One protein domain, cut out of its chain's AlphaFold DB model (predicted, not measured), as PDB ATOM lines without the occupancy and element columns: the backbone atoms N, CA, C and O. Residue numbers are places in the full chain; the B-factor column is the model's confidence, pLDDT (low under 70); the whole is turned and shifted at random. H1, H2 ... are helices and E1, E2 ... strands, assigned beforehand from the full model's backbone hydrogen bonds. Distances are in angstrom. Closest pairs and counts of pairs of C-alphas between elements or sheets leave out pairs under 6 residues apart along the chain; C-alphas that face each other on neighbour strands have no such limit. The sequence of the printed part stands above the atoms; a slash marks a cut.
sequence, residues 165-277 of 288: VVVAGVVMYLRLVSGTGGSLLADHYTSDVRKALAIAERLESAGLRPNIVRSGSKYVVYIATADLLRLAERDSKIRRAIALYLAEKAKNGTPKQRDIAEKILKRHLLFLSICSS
ATOM      1  N   VAL A 165     164.469 206.292 169.387       92.88
ATOM      2  CA  VAL A 165     165.708 206.709 170.050       92.88
ATOM      3  C   VAL A 165     166.336 207.846 169.252       92.88
ATOM      4  O   VAL A 165     166.307 207.831 168.024       92.88
ATOM      5  N   VAL A 166     166.901 208.839 169.934       94.50
ATOM      6  CA  VAL A 166     167.646 209.919 169.277       94.50
ATOM      7  C   VAL A 166     169.128 209.582 169.352       94.50
ATOM      8  O   VAL A 166     169.683 209.480 170.442       94.50
ATOM      9  N   VAL A 167     169.768 209.396 168.199       93.12
ATOM     10  CA  VAL A 167     171.181 209.014 168.086       93.12
ATOM     11  C   VAL A 167     171.905 210.070 167.271       93.12
ATOM     12  O   VAL A 167     171.544 210.326 166.127       93.12
ATOM     13  N   ALA A 168     172.901 210.724 167.872       92.31
ATOM     14  CA  ALA A 168     173.620 211.843 167.257       92.31
ATOM     15  C   ALA A 168     172.687 212.955 166.714       92.31
ATOM     16  O   ALA A 168     173.002 213.612 165.726       92.31
ATOM     17  N   GLY A 169     171.523 213.177 167.336       90.06
ATOM     18  CA  GLY A 169     170.511 214.141 166.871       90.06
ATOM     19  C   GLY A 169     169.608 213.643 165.735       90.06
ATOM     20  O   GLY A 169     168.823 214.421 165.208       90.06
ATOM     21  N   VAL A 170     169.691 212.363 165.364       92.75
ATOM     22  CA  VAL A 170     168.816 211.715 164.379       92.75
ATOM     23  C   VAL A 170     167.801 210.843 165.111       92.75
ATOM     24  O   VAL A 170     168.176 209.974 165.897       92.75
ATOM     25  N   VAL A 171     166.510 211.045 164.846       94.06
ATOM     26  CA  VAL A 171     165.449 210.165 165.356       94.06
ATOM     27  C   VAL A 171     165.484 208.844 164.585       94.06
ATOM     28  O   VAL A 171     165.367 208.832 163.358       94.06
ATOM     29  N   MET A 172     165.636 207.731 165.300       95.56
ATOM     30  CA  MET A 172     165.654 206.375 164.751       95.56
ATOM     31  C   MET A 172     164.636 205.488 165.474       95.56
ATOM     32  O   MET A 172     164.414 205.631 166.673       95.56
ATOM     33  N   TYR A 173     164.033 204.540 164.765       94.94
ATOM     34  CA  TYR A 173     163.004 203.640 165.278       94.94
ATOM     35  C   TYR A 173     163.556 202.232 165.481       94.94
ATOM     36  O   TYR A 173     164.130 201.632 164.573       94.94
ATOM     37  N   LEU A 174     163.358 201.692 166.677       96.31
ATOM     38  CA  LEU A 174     163.781 200.360 167.065       96.31
ATOM     39  C   LEU A 174     162.947 199.292 166.353       96.31
ATOM     40  O   LEU A 174     161.716 199.337 166.345       96.31
ATOM     41  N   ARG A 175     163.624 198.283 165.802       94.31
ATOM     42  CA  ARG A 175     163.000 197.142 165.127       94.31
ATOM     43  C   ARG A 175     163.659 195.832 165.534       94.31
ATOM     44  O   ARG A 175     164.881 195.710 165.564       94.31
ATOM     45  N   LEU A 176     162.824 194.828 165.810       94.88
ATOM     46  CA  LEU A 176     163.271 193.459 166.063       94.88
ATOM     47  C   LEU A 176     163.417 192.695 164.747       94.88
ATOM     48  O   LEU A 176     162.505 192.689 163.918       94.88
ATOM     49  N   VAL A 177     164.548 192.017 164.582       92.50
ATOM     50  CA  VAL A 177     164.849 191.182 163.416       92.50
ATOM     51  C   VAL A 177     165.073 189.747 163.866       92.50
ATOM     52  O   VAL A 177     165.794 189.478 164.828       92.50
ATOM     53  N   SER A 178     164.436 188.806 163.167       85.38
ATOM     54  CA  SER A 178     164.577 187.384 163.467       85.38
ATOM     55  C   SER A 178     165.893 186.811 162.965       85.38
ATOM     56  O   SER A 178     166.272 187.030 161.820       85.38
ATOM     57  N   GLY A 179     166.513 185.998 163.809       79.69
ATOM     58  CA  GLY A 179     167.691 185.180 163.535       79.69
ATOM     59  C   GLY A 179     167.907 184.229 164.715       79.69
ATOM     60  O   GLY A 179     167.164 184.315 165.693       79.69
ATOM     61  N   THR A 180     168.923 183.362 164.659       77.44
ATOM     62  CA  THR A 180     169.204 182.338 165.694       77.44
ATOM     63  C   THR A 180     169.169 182.898 167.118       77.44
ATOM     64  O   THR A 180     168.638 182.267 168.027       77.44
ATOM     65  N   GLY A 181     169.669 184.122 167.302       76.75
ATOM     66  CA  GLY A 181     169.665 184.818 168.584       76.75
ATOM     67  C   GLY A 181     168.777 186.060 168.667       76.75
ATOM     68  O   GLY A 181     168.817 186.719 169.704       76.75
ATOM     69  N   GLY A 182     168.049 186.416 167.607       87.44
ATOM     70  CA  GLY A 182     167.386 187.718 167.497       87.44
ATOM     71  C   GLY A 182     168.361 188.899 167.368       87.44
ATOM     72  O   GLY A 182     169.538 188.810 167.727       87.44
ATOM     73  N   SER A 183     167.901 190.017 166.811       92.50
ATOM     74  CA  SER A 183     168.685 191.256 166.698       92.50
ATOM     75  C   SER A 183     167.805 192.490 166.852       92.50
ATOM     76  O   SER A 183     166.616 192.450 166.528       92.50
ATOM     77  N   LEU A 184     168.406 193.578 167.333       95.50
ATOM     78  CA  LEU A 184     167.777 194.885 167.469       95.50
ATOM     79  C   LEU A 184     168.477 195.857 166.523       95.50
ATOM     80  O   LEU A 184     169.694 196.011 166.580       95.50
ATOM     81  N   LEU A 185     167.708 196.504 165.658       96.25
ATOM     82  CA  LEU A 185     168.188 197.575 164.790       96.25
ATOM     83  C   LEU A 185     167.512 198.883 165.188       96.25
ATOM     84  O   LEU A 185     166.409 198.857 165.735       96.25
ATOM     85  N   ALA A 186     168.155 200.004 164.884       97.12
ATOM     86  CA  ALA A 186     167.499 201.304 164.866       97.12
ATOM     87  C   ALA A 186     167.530 201.833 163.436       97.12
ATOM     88  O   ALA A 186     168.604 201.921 162.848       97.12
ATOM     89  N   ASP A 187     166.356 202.155 162.899       95.94
ATOM     90  CA  ASP A 187     166.141 202.531 161.505       95.94
ATOM     91  C   ASP A 187     165.726 204.006 161.391       95.94
ATOM     92  O   ASP A 187     164.876 204.486 162.137       95.94
ATOM     93  N   HIS A 188     166.235 204.706 160.388       94.81
ATOM     94  CA  HIS A 188     165.743 205.996 159.930       94.81
ATOM     95  C   HIS A 188     165.301 205.875 158.469       94.81
ATOM     96  O   HIS A 188     166.020 205.315 157.642       94.81
ATOM     97  N   TYR A 189     164.124 206.405 158.147       92.81
ATOM     98  CA  TYR A 189     163.512 206.282 156.824       92.81
ATOM     99  C   TYR A 189     163.516 207.630 156.111       92.81
ATOM    100  O   TYR A 189     163.003 208.609 156.642       92.81
ATOM    101  N   THR A 190     163.999 207.662 154.873       93.19
ATOM    102  CA  THR A 190     163.964 208.855 154.015       93.19
ATOM    103  C   THR A 190     163.665 208.461 152.573       93.19
ATOM    104  O   THR A 190     164.072 207.395 152.128       93.19
ATOM    105  N   SER A 191     162.949 209.294 151.819       91.50
ATOM    106  CA  SER A 191     162.735 209.058 150.378       91.50
ATOM    107  C   SER A 191     163.922 209.514 149.519       91.50
ATOM    108  O   SER A 191     163.991 209.187 148.339       91.50
ATOM    109  N   ASP A 192     164.861 210.260 150.105       90.75
ATOM    110  CA  ASP A 192     165.976 210.901 149.406       90.75
ATOM    111  C   ASP A 192     167.307 210.225 149.760       90.75
ATOM    112  O   ASP A 192     167.683 210.126 150.934       90.75
ATOM    113  N   VAL A 193     168.025 209.780 148.725       90.12
ATOM    114  CA  VAL A 193     169.324 209.113 148.849       90.12
ATOM    115  C   VAL A 193     170.412 210.034 149.403       90.12
ATOM    116  O   VAL A 193     171.228 209.580 150.201       90.12
ATOM    117  N   ARG A 194     170.408 211.328 149.054       89.75
ATOM    118  CA  ARG A 194     171.398 212.295 149.550       89.75
ATOM    119  C   ARG A 194     171.208 212.525 151.043       89.75
ATOM    120  O   ARG A 194     172.170 212.468 151.801       89.75
ATOM    121  N   LYS A 195     169.954 212.661 151.487       91.19
ATOM    122  CA  LYS A 195     169.625 212.724 152.921       91.19
ATOM    123  C   LYS A 195     170.040 211.449 153.651       91.19
ATOM    124  O   LYS A 195     170.561 211.529 154.757       91.19
ATOM    125  N   ALA A 196     169.842 210.279 153.040       93.94
ATOM    126  CA  ALA A 196     170.262 209.009 153.632       93.94
ATOM    127  C   ALA A 196     171.785 208.958 153.849       93.94
ATOM    128  O   ALA A 196     172.241 208.556 154.919       93.94
ATOM    129  N   LEU A 197     172.558 209.399 152.851       93.38
ATOM    130  CA  LEU A 197     174.019 209.471 152.915       93.38
ATOM    131  C   LEU A 197     174.500 210.476 153.971       93.38
ATOM    132  O   LEU A 197     175.324 210.108 154.802       93.38
ATOM    133  N   ALA A 198     173.920 211.679 154.023       92.69
ATOM    134  CA  ALA A 198     174.264 212.693 155.025       92.69
ATOM    135  C   ALA A 198     173.977 212.222 156.466       92.69
ATOM    136  O   ALA A 198     174.773 212.430 157.381       92.69
ATOM    137  N   ILE A 199     172.851 211.531 156.681       94.25
ATOM    138  CA  ILE A 199     172.528 210.924 157.981       94.25
ATOM    139  C   ILE A 199     173.552 209.850 158.343       94.25
ATOM    140  O   ILE A 199     173.989 209.778 159.493       94.25
ATOM    141  N   ALA A 200     173.952 209.020 157.381       94.62
ATOM    142  CA  ALA A 200     174.961 208.006 157.628       94.62
ATOM    143  C   ALA A 200     176.334 208.618 157.950       94.62
ATOM    144  O   ALA A 200     176.964 208.182 158.904       94.62
ATOM    145  N   GLU A 201     176.768 209.666 157.251       93.06
ATOM    146  CA  GLU A 201     178.015 210.388 157.562       93.06
ATOM    147  C   GLU A 201     177.999 210.994 158.967       93.06
ATOM    148  O   GLU A 201     178.980 210.908 159.709       93.06
ATOM    149  N   ARG A 202     176.854 211.543 159.381       93.62
ATOM    150  CA  ARG A 202     176.661 212.056 160.739       93.62
ATOM    151  C   ARG A 202     176.769 210.956 161.798       93.62
ATOM    152  O   ARG A 202     177.390 211.164 162.838       93.62
ATOM    153  N   LEU A 203     176.184 209.786 161.545       95.38
ATOM    154  CA  LEU A 203     176.289 208.625 162.433       95.38
ATOM    155  C   LEU A 203     177.723 208.052 162.456       95.38
ATOM    156  O   LEU A 203     178.206 207.684 163.526       95.38
ATOM    157  N   GLU A 204     178.429 208.033 161.321       93.81
ATOM    158  CA  GLU A 204     179.851 207.650 161.237       93.81
ATOM    159  C   GLU A 204     180.747 208.619 162.019       93.81
ATOM    160  O   GLU A 204     181.622 208.178 162.761       93.81
ATOM    161  N   SER A 205     180.468 209.924 161.949       92.00
ATOM    162  CA  SER A 205     181.169 210.955 162.732       92.00
ATOM    163  C   SER A 205     180.976 210.781 164.244       92.00
ATOM    164  O   SER A 205     181.831 211.177 165.031       92.00
ATOM    165  N   ALA A 206     179.882 210.138 164.666       91.62
ATOM    166  CA  ALA A 206     179.644 209.737 166.053       91.62
ATOM    167  C   ALA A 206     180.309 208.390 166.427       91.62
ATOM    168  O   ALA A 206     180.065 207.859 167.513       91.62
ATOM    169  N   GLY A 207     181.132 207.816 165.541       91.38
ATOM    170  CA  GLY A 207     181.841 206.552 165.749       91.38
ATOM    171  C   GLY A 207     180.978 205.297 165.566       91.38
ATOM    172  O   GLY A 207     181.348 204.227 166.055       91.38
ATOM    173  N   LEU A 208     179.823 205.416 164.906       94.75
ATOM    174  CA  LEU A 208     178.895 204.307 164.651       94.75
ATOM    175  C   LEU A 208     179.114 203.713 163.255       94.75
ATOM    176  O   LEU A 208     179.789 204.298 162.408       94.75
ATOM    177  N   ARG A 209     178.513 202.549 162.984       94.69
ATOM    178  CA  ARG A 209     178.641 201.833 161.708       94.69
ATOM    179  C   ARG A 209     177.279 201.703 160.992       94.69
ATOM    180  O   ARG A 209     176.754 200.593 160.851       94.69
ATOM    181  N   PRO A 210     176.721 202.803 160.441       95.31
ATOM    182  CA  PRO A 210     175.404 202.840 159.794       95.31
ATOM    183  C   PRO A 210     175.404 202.263 158.378       95.31
ATOM    184  O   PRO A 210     176.283 202.576 157.580       95.31
ATOM    185  N   ASN A 211     174.417 201.456 158.015       95.50
ATOM    186  CA  ASN A 211     174.269 200.955 156.649       95.50
ATOM    187  C   ASN A 211     172.967 201.461 156.013       95.50
ATOM    188  O   ASN A 211     172.039 201.834 156.726       95.50
ATOM    189  N   ILE A 212     172.894 201.475 154.680       94.50
ATOM    190  CA  ILE A 212     171.736 201.997 153.944       94.50
ATOM    191  C   ILE A 212     171.197 200.928 153.007       94.50
ATOM    192  O   ILE A 212     171.942 200.402 152.184       94.50
ATOM    193  N   VAL A 213     169.907 200.617 153.099       92.25
ATOM    194  CA  VAL A 213     169.229 199.681 152.187       92.25
ATOM    195  C   VAL A 213     168.025 200.334 151.529       92.25
ATOM    196  O   VAL A 213     167.381 201.209 152.106       92.25
ATOM    197  N   ARG A 214     167.695 199.893 150.314       91.00
ATOM    198  CA  ARG A 214     166.480 200.324 149.620       91.00
ATOM    199  C   ARG A 214     165.284 199.506 150.108       91.00
ATOM    200  O   ARG A 214     165.333 198.279 150.121       91.00
ATOM    201  N   SER A 215     164.210 200.186 150.490       87.19
ATOM    202  CA  SER A 215     162.931 199.603 150.902       87.19
ATOM    203  C   SER A 215     161.804 200.291 150.130       87.19
ATOM    204  O   SER A 215     161.329 201.367 150.495       87.19
ATOM    205  N   GLY A 216     161.421 199.698 148.995       88.44
ATOM    206  CA  GLY A 216     160.459 200.296 148.067       88.44
ATOM    207  C   GLY A 216     160.942 201.644 147.522       88.44
ATOM    208  O   GLY A 216     162.025 201.739 146.934       88.44
ATOM    209  N   SER A 217     160.136 202.688 147.727       88.06
ATOM    210  CA  SER A 217     160.447 204.077 147.364       88.06
ATOM    211  C   SER A 217     161.309 204.816 148.395       88.06
ATOM    212  O   SER A 217     161.623 205.985 148.189       88.06
ATOM    213  N   LYS A 218     161.693 204.164 149.500       93.25
ATOM    214  CA  LYS A 218     162.473 204.765 150.587       93.25
ATOM    215  C   LYS A 218     163.853 204.125 150.729       93.25
ATOM    216  O   LYS A 218     164.080 202.975 150.355       93.25
ATOM    217  N   TYR A 219     164.755 204.874 151.339       93.75
ATOM    218  CA  TYR A 219     166.036 204.436 151.868       93.75
ATOM    219  C   TYR A 219     165.925 204.296 153.385       93.75
ATOM    220  O   TYR A 219     165.362 205.158 154.064       93.75
ATOM    221  N   VAL A 220     166.462 203.198 153.907       96.06
ATOM    222  CA  VAL A 220     166.519 202.911 155.341       96.06
ATOM    223  C   VAL A 220     167.968 202.978 155.777       96.06
ATOM    224  O   VAL A 220     168.761 202.117 155.393       96.06
ATOM    225  N   VAL A 221     168.303 203.993 156.567       97.25
ATOM    226  CA  VAL A 221     169.593 204.102 157.253       97.25
ATOM    227  C   VAL A 221     169.455 203.397 158.591       97.25
ATOM    228  O   VAL A 221     168.573 203.751 159.365       97.25
ATOM    229  N   TYR A 222     170.289 202.408 158.885       97.06
ATOM    230  CA  TYR A 222     170.184 201.674 160.141       97.06
ATOM    231  C   TYR A 222     171.528 201.466 160.824       97.06
ATOM    232  O   TYR A 222     172.553 201.305 160.164       97.06
ATOM    233  N   ILE A 223     171.501 201.408 162.154       97.06
ATOM    234  CA  ILE A 223     172.618 200.952 162.992       97.06
ATOM    235  C   ILE A 223     172.258 199.624 163.660       97.06
ATOM    236  O   ILE A 223     171.087 199.335 163.933       97.06
ATOM    237  N   ALA A 224     173.269 198.785 163.879       95.44
ATOM    238  CA  ALA A 224     173.083 197.423 164.370       95.44
ATOM    239  C   ALA A 224     173.140 197.325 165.903       95.44
ATOM    240  O   ALA A 224     173.583 198.249 166.582       95.44
ATOM    241  N   THR A 225     172.762 196.158 166.442       93.81
ATOM    242  CA  THR A 225     172.777 195.865 167.887       93.81
ATOM    243  C   THR A 225     174.093 196.267 168.558       93.81
ATOM    244  O   THR A 225     174.067 196.813 169.651       93.81
ATOM    245  N   ALA A 226     175.243 196.032 167.915       93.25
ATOM    246  CA  ALA A 226     176.553 196.360 168.481       93.25
ATOM    247  C   ALA A 226     176.719 197.864 168.767       93.25
ATOM    248  O   ALA A 226     177.197 198.237 169.836       93.25
ATOM    249  N   ASP A 227     176.273 198.720 167.847       96.00
ATOM    250  CA  ASP A 227     176.303 200.173 168.023       96.00
ATOM    251  C   ASP A 227     175.300 200.614 169.095       96.00
ATOM    252  O   ASP A 227     175.622 201.435 169.948       96.00
ATOM    253  N   LEU A 228     174.106 200.009 169.115       95.44
ATOM    254  CA  LEU A 228     173.095 200.279 170.142       95.44
ATOM    255  C   LEU A 228     173.561 199.894 171.551       95.44
ATOM    256  O   LEU A 228     173.252 200.607 172.501       95.44
ATOM    257  N   LEU A 229     174.315 198.801 171.695       94.31
ATOM    258  CA  LEU A 229     174.907 198.386 172.970       94.31
ATOM    259  C   LEU A 229     175.957 199.397 173.440       94.31
ATOM    260  O   LEU A 229     175.864 199.878 174.566       94.31
ATOM    261  N   ARG A 230     176.883 199.795 172.557       93.31
ATOM    262  CA  ARG A 230     177.899 200.822 172.856       93.31
ATOM    263  C   ARG A 230     177.272 202.156 173.262       93.31
ATOM    264  O   ARG A 230     177.761 202.819 174.174       93.31
ATOM    265  N   LEU A 231     176.182 202.548 172.599       95.31
ATOM    266  CA  LEU A 231     175.420 203.745 172.956       95.31
ATOM    267  C   LEU A 231     174.735 203.583 174.315       95.31
ATOM    268  O   LEU A 231     174.853 204.462 175.160       95.31
ATOM    269  N   ALA A 232     174.064 202.456 174.554       94.19
ATOM    270  CA  ALA A 232     173.389 202.182 175.818       94.19
ATOM    271  C   ALA A 232     174.366 202.130 177.004       94.19
ATOM    272  O   ALA A 232     174.019 202.551 178.104       94.19
ATOM    273  N   GLU A 233     175.594 201.654 176.812       92.81
ATOM    274  CA  GLU A 233     176.639 201.669 177.842       92.81
ATOM    275  C   GLU A 233     176.994 203.091 178.297       92.81
ATOM    276  O   GLU A 233     177.232 203.303 179.485       92.81
ATOM    277  N   ARG A 234     176.951 204.072 177.390       92.44
ATOM    278  CA  ARG A 234     177.376 205.458 177.648       92.44
ATOM    279  C   ARG A 234     176.225 206.414 177.960       92.44
ATOM    280  O   ARG A 234     176.412 207.365 178.707       92.44
ATOM    281  N   ASP A 235     175.040 206.159 177.410       92.50
ATOM    282  CA  ASP A 235     173.869 207.027 177.523       92.50
ATOM    283  C   ASP A 235     172.707 206.290 178.208       92.50
ATOM    284  O   ASP A 235     172.098 205.354 177.673       92.50
ATOM    285  N   SER A 236     172.370 206.745 179.418       90.19
ATOM    286  CA  SER A 236     171.296 206.173 180.232       90.19
ATOM    287  C   SER A 236     169.900 206.399 179.641       90.19
ATOM    288  O   SER A 236     169.018 205.557 179.842       90.19
ATOM    289  N   LYS A 237     169.681 207.477 178.873       91.81
ATOM    290  CA  LYS A 237     168.410 207.738 178.181       91.81
ATOM    291  C   LYS A 237     168.223 206.749 177.037       91.81
ATOM    292  O   LYS A 237     167.156 206.140 176.946       91.81
ATOM    293  N   ILE A 238     169.262 206.522 176.227       92.88
ATOM    294  CA  ILE A 238     169.234 205.512 175.155       92.88
ATOM    295  C   ILE A 238     169.030 204.117 175.754       92.88
ATOM    296  O   ILE A 238     168.146 203.379 175.310       92.88
ATOM    297  N   ARG A 239     169.772 203.774 176.817       94.06
ATOM    298  CA  ARG A 239     169.610 202.498 177.536       94.06
ATOM    299  C   ARG A 239     168.174 202.289 178.007       94.06
ATOM    300  O   ARG A 239     167.601 201.225 177.777       94.06
ATOM    301  N   ARG A 240     167.583 203.305 178.642       91.81
ATOM    302  CA  ARG A 240     166.206 203.264 179.147       91.81
ATOM    303  C   ARG A 240     165.190 203.112 178.020       91.81
ATOM    304  O   ARG A 240     164.276 202.303 178.152       91.81
ATOM    305  N   ALA A 241     165.347 203.843 176.920       92.62
ATOM    306  CA  ALA A 241     164.453 203.744 175.769       92.62
ATOM    307  C   ALA A 241     164.466 202.332 175.155       92.62
ATOM    308  O   ALA A 241     163.404 201.759 174.903       92.62
ATOM    309  N   ILE A 242     165.655 201.736 174.997       94.50
ATOM    310  CA  ILE A 242     165.805 200.363 174.495       94.50
ATOM    311  C   ILE A 242     165.186 199.352 175.465       94.50
ATOM    312  O   ILE A 242     164.411 198.496 175.036       94.50
ATOM    313  N   ALA A 243     165.475 199.461 176.765       93.38
ATOM    314  CA  ALA A 243     164.933 198.553 177.776       93.38
ATOM    315  C   ALA A 243     163.395 198.583 177.806       93.38
ATOM    316  O   ALA A 243     162.753 197.532 177.789       93.38
ATOM    317  N   LEU A 244     162.793 199.778 177.769       92.56
ATOM    318  CA  LEU A 244     161.336 199.935 177.730       92.56
ATOM    319  C   LEU A 244     160.724 199.336 176.460       92.56
ATOM    320  O   LEU A 244     159.690 198.674 176.538       92.56
ATOM    321  N   TYR A 245     161.361 199.536 175.303       93.94
ATOM    322  CA  TYR A 245     160.916 198.935 174.048       93.94
ATOM    323  C   TYR A 245     160.956 197.402 174.106       93.94
ATOM    324  O   TYR A 245     159.978 196.748 173.751       93.94
ATOM    325  N   LEU A 246     162.056 196.817 174.590       94.50
ATOM    326  CA  LEU A 246     162.194 195.363 174.705       94.50
ATOM    327  C   LEU A 246     161.177 194.768 175.686       94.50
ATOM    328  O   LEU A 246     160.542 193.768 175.360       94.50
ATOM    329  N   ALA A 247     160.966 195.401 176.842       92.81
ATOM    330  CA  ALA A 247     159.971 194.961 177.819       92.81
ATOM    331  C   ALA A 247     158.540 195.015 177.258       92.81
ATOM    332  O   ALA A 247     157.747 194.096 177.463       92.81
ATOM    333  N   GLU A 248     158.212 196.068 176.502       92.88
ATOM    334  CA  GLU A 248     156.920 196.191 175.825       92.88
ATOM    335  C   GLU A 248     156.723 195.080 174.789       92.88
ATOM    336  O   GLU A 248     155.667 194.447 174.769       92.88
ATOM    337  N   LYS A 249     157.751 194.778 173.985       93.44
ATOM    338  CA  LYS A 249     157.691 193.705 172.983       93.44
ATOM    339  C   LYS A 249     157.651 192.308 173.592       93.44
ATOM    340  O   LYS A 249     156.962 191.459 173.035       93.44
ATOM    341  N   ALA A 250     158.309 192.082 174.727       93.06
ATOM    342  CA  ALA A 250     158.213 190.831 175.475       93.06
ATOM    343  C   ALA A 250     156.798 190.608 176.039       93.06
ATOM    344  O   ALA A 250     156.272 189.502 175.971       93.06
ATOM    345  N   LYS A 251     156.139 191.668 176.527       93.00
ATOM    346  CA  LYS A 251     154.795 191.570 177.118       93.00
ATOM    347  C   LYS A 251     153.674 191.518 176.074       93.00
ATOM    348  O   LYS A 251     152.789 190.671 176.151       93.00
ATOM    349  N   ASN A 252     153.703 192.430 175.103       92.50
ATOM    350  CA  ASN A 252     152.569 192.710 174.214       92.50
ATOM    351  C   ASN A 252     152.844 192.387 172.737       92.50
ATOM    352  O   ASN A 252     151.933 192.478 171.918       92.50
ATOM    353  N   GLY A 253     154.078 192.027 172.369       89.81
ATOM    354  CA  GLY A 253     154.442 191.746 170.979       89.81
ATOM    355  C   GLY A 253     153.761 190.499 170.408       89.81
ATOM    356  O   GLY A 253     153.137 189.716 171.128       89.81
ATOM    357  N   THR A 254     153.921 190.279 169.102       92.81
ATOM    358  CA  THR A 254     153.556 189.000 168.464       92.81
ATOM    359  C   THR A 254     154.396 187.850 169.037       92.81
ATOM    360  O   THR A 254     155.489 188.115 169.543       92.81
ATOM    361  N   PRO A 255     153.986 186.570 168.918       93.50
ATOM    362  CA  PRO A 255     154.767 185.442 169.450       93.50
ATOM    363  C   PRO A 255     156.249 185.481 169.043       93.50
ATOM    364  O   PRO A 255     157.143 185.286 169.861       93.50
ATOM    365  N   LYS A 256     156.514 185.861 167.788       91.69
ATOM    366  CA  LYS A 256     157.867 186.029 167.251       91.69
ATOM    367  C   LYS A 256     158.619 187.217 167.865       91.69
ATOM    368  O   LYS A 256     159.822 187.129 168.083       91.69
ATOM    369  N   GLN A 257     157.943 188.335 168.127       93.38
ATOM    370  CA  GLN A 257     158.554 189.494 168.787       93.38
ATOM    371  C   GLN A 257     158.867 189.216 170.258       93.38
ATOM    372  O   GLN A 257     159.924 189.646 170.715       93.38
ATOM    373  N   ARG A 258     157.995 188.484 170.968       93.94
ATOM    374  CA  ARG A 258     158.210 188.101 172.372       93.94
ATOM    375  C   ARG A 258     159.470 187.256 172.521       93.94
ATOM    376  O   ARG A 258     160.382 187.653 173.238       93.94
ATOM    377  N   ASP A 259     159.572 186.187 171.728       93.44
ATOM    378  CA  ASP A 259     160.746 185.305 171.697       93.44
ATOM    379  C   ASP A 259     162.052 186.078 171.429       93.44
ATOM    380  O   ASP A 259     163.046 185.918 172.138       93.44
ATOM    381  N   ILE A 260     162.054 186.975 170.437       94.19
ATOM    382  CA  ILE A 260     163.239 187.782 170.114       94.19
ATOM    383  C   ILE A 260     163.590 188.744 171.257       94.19
ATOM    384  O   ILE A 260     164.762 188.857 171.616       94.19
ATOM    385  N   ALA A 261     162.603 189.449 171.813       93.75
ATOM    386  CA  ALA A 261     162.827 190.412 172.887       93.75
ATOM    387  C   ALA A 261     163.398 189.730 174.138       93.75
ATOM    388  O   ALA A 261     164.392 190.200 174.691       93.75
ATOM    389  N   GLU A 262     162.841 188.583 174.530       92.38
ATOM    390  CA  GLU A 262     163.331 187.791 175.661       92.38
ATOM    391  C   GLU A 262     164.756 187.281 175.441       92.38
ATOM    392  O   GLU A 262     165.594 187.382 176.339       92.38
ATOM    393  N   LYS A 263     165.072 186.780 174.238       92.75
ATOM    394  CA  LYS A 263     166.436 186.353 173.888       92.75
ATOM    395  C   LYS A 263     167.448 187.489 174.024       92.75
ATOM    396  O   LYS A 263     168.557 187.261 174.504       92.75
ATOM    397  N   ILE A 264     167.079 188.703 173.611       92.25
ATOM    398  CA  ILE A 264     167.945 189.886 173.721       92.25
ATOM    399  C   ILE A 264     168.118 190.290 175.189       92.25
ATOM    400  O   ILE A 264     169.250 190.512 175.615       92.25
ATOM    401  N   LEU A 265     167.032 190.334 175.968       92.00
ATOM    402  CA  LEU A 265     167.069 190.675 177.395       92.00
ATOM    403  C   LEU A 265     167.921 189.685 178.205       92.00
ATOM    404  O   LEU A 265     168.733 190.112 179.021       92.00
ATOM    405  N   LYS A 266     167.801 188.378 177.936       90.75
ATOM    406  CA  LYS A 266     168.616 187.333 178.581       90.75
ATOM    407  C   LYS A 266     170.099 187.436 178.219       90.75
ATOM    408  O   LYS A 266     170.951 187.175 179.059       90.75
ATOM    409  N   ARG A 267     170.420 187.818 176.976       89.75
ATOM    410  CA  ARG A 267     171.812 187.961 176.516       89.75
ATOM    411  C   ARG A 267     172.485 189.226 177.047       89.75
ATOM    412  O   ARG A 267     173.696 189.231 177.245       89.75
ATOM    413  N   HIS A 268     171.724 190.300 177.240       88.81
ATOM    414  CA  HIS A 268     172.259 191.623 177.551       88.81
ATOM    415  C   HIS A 268     171.653 192.170 178.845       88.81
ATOM    416  O   HIS A 268     170.717 192.975 178.830       88.81
ATOM    417  N   LEU A 269     172.244 191.767 179.975       85.12
ATOM    418  CA  LEU A 269     171.763 192.096 181.324       85.12
ATOM    419  C   LEU A 269     171.690 193.608 181.609       85.12
ATOM    420  O   LEU A 269     170.928 194.030 182.478       85.12
ATOM    421  N   LEU A 270     172.402 194.445 180.842       86.12
ATOM    422  CA  LEU A 270     172.345 195.909 180.961       86.12
ATOM    423  C   LEU A 270     170.936 196.498 180.759       86.12
ATOM    424  O   LEU A 270     170.672 197.616 181.200       86.12
ATOM    425  N   PHE A 271     170.029 195.760 180.114       85.69
ATOM    426  CA  PHE A 271     168.639 196.174 179.920       85.69
ATOM    427  C   PHE A 271     167.703 195.683 181.035       85.69
ATOM    428  O   PHE A 271     166.611 196.226 181.184       85.69
ATOM    429  N   LEU A 272     168.123 194.705 181.849       75.75
ATOM    430  CA  LEU A 272     167.314 194.156 182.944       75.75
ATOM    431  C   LEU A 272     167.309 195.057 184.181       75.75
ATOM    432  O   LEU A 272     166.276 195.177 184.832       75.75
ATOM    433  N   SER A 273     168.419 195.753 184.454       60.69
ATOM    434  CA  SER A 273     168.570 196.643 185.619       60.69
ATOM    435  C   SER A 273     167.498 197.746 185.705       60.69
ATOM    436  O   SER A 273     167.221 198.245 186.790       60.69
ATOM    437  N   ILE A 274     166.860 198.096 184.582       57.41
ATOM    438  CA  ILE A 274     165.801 199.115 184.496       57.41
ATOM    439  C   ILE A 274     164.393 198.494 184.595       57.41
ATOM    440  O   ILE A 274     163.444 199.164 185.001       57.41
ATOM    441  N   CYS A 275     164.235 197.209 184.258       50.38
ATOM    442  CA  CYS A 275     162.954 196.500 184.342       50.38
ATOM    443  C   CYS A 275     162.588 196.093 185.778       50.38
ATOM    444  O   CYS A 275     161.403 195.972 186.088       50.38
ATOM    445  N   SER A 276     163.571 195.960 186.673       47.53
ATOM    446  CA  SER A 276     163.358 195.568 188.073       47.53
ATOM    447  C   SER A 276     162.556 196.585 188.897       47.53
ATOM    448  O   SER A 276     162.014 196.233 189.941       47.53
ATOM    449  N   SER A 277     162.400 197.829 188.428       41.72
ATOM    450  CA  SER A 277     161.588 198.849 189.112       41.72
ATOM    451  C   SER A 277     160.079 198.747 188.827       41.72
ATOM    452  O   SER A 277     159.301 199.529 189.372       41.72
TER     453      SER A 277
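AT A GLANCE: This is residues 165 to 277 of the 288 residues of an uncharacterized protein of Pyrobaculum sp. OCT_11 (UniProt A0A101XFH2). A strongly twisted sheet of five strands stands between two groups of helices: H1 covers E5 and E3 at one end of the long axis, and the helical hairpin H3 and H4 packs at the other end, H3 over E1 and E2. H2 sits beside E3 and leads into H3. The printed part has 113 residues with five named strands and four named helices, in the order E1 E2 E3 H1 E4 E5 H2 H3 H4; the sheet order is E1 E2 E3 E5 E4, all antiparallel, and the class is mixed. The whole is compact, with a radius of gyration of the C-alphas of 14.2 A and spans of 42 by 30 by 21 A.

HOW THE PARTS SIT: E1, residues 165 to 167, E2, 170 to 177, and E3, 183 to 190, form a meander, each strand the antiparallel neighbour of the one before. N 165 and O 172 are 2.8 A apart between E1 and E2, and N 175 and O 185 are 2.8 A apart between E2 and E3. H1, residues 193 to 205, leads to E4, 211 to 215, and the hairpin partner E5, 218 to 223. E3, H1 and E4 are a split strand-helix-strand unit, two strands running the same way with E5 between them, its crossover right-handed. N 188 and O 221 are 2.7 A apart between E3 and E5, and N 213 and O 220 are 3.0 A apart between E4 and E5. H1 is on the sheet at a height of 8.1 A, over E3 and E5, along the strands at 6 degrees to E5 on the local plane; its closest C-alphas to E5 are those of Ala 196 and Val 221, 6.1 A apart. H2, residues 225 to 234, is on the sheet but over none of its strands, its C-alpha 225 being 5.1 A from C-alpha 184 of E3. With H1 and H2 on one face, the sheet makes two layers, strands and helices. H3, residues 236 to 252, touches H2 only at the corner, C-alphas 232 and 239 being 4.2 A apart. H3 is over E1 and, only just, with 3 C-alphas, over E2; its closest C-alphas to E1 are 238 and 165, 6.3 A apart. H4, residues 255 to 267, touches residues 246 to 252 of H3 in a helical hairpin, a steep tilt of 41 degrees, opposite ways, with C-alphas 250 and 258 4.1 A apart. H4 only grazes the sheet. Every O i to N i+4 pair is within hydrogen-bond range in H1, H3 and H4; in H2, 5 of 6 are.

IN THESE COORDINATES: E1 begins at C-alpha 165, (165.708, 206.709, 170.050). E2 is 20.9 A long, E3 22.2 A, H1 18.3 A and H3 23.8 A. H4, 18.6 A long, ends at C-alpha 267, (171.812, 187.961, 176.516).

THE WHOLE: The C-alphas of Arg 194 and Ser 277, the two farthest apart, are 42.9 A from each other. The printed part has no cut, and the links between the named elements are tight. Mean pLDDT of the printed part is 90.5; residues 273 to 277 are under 70.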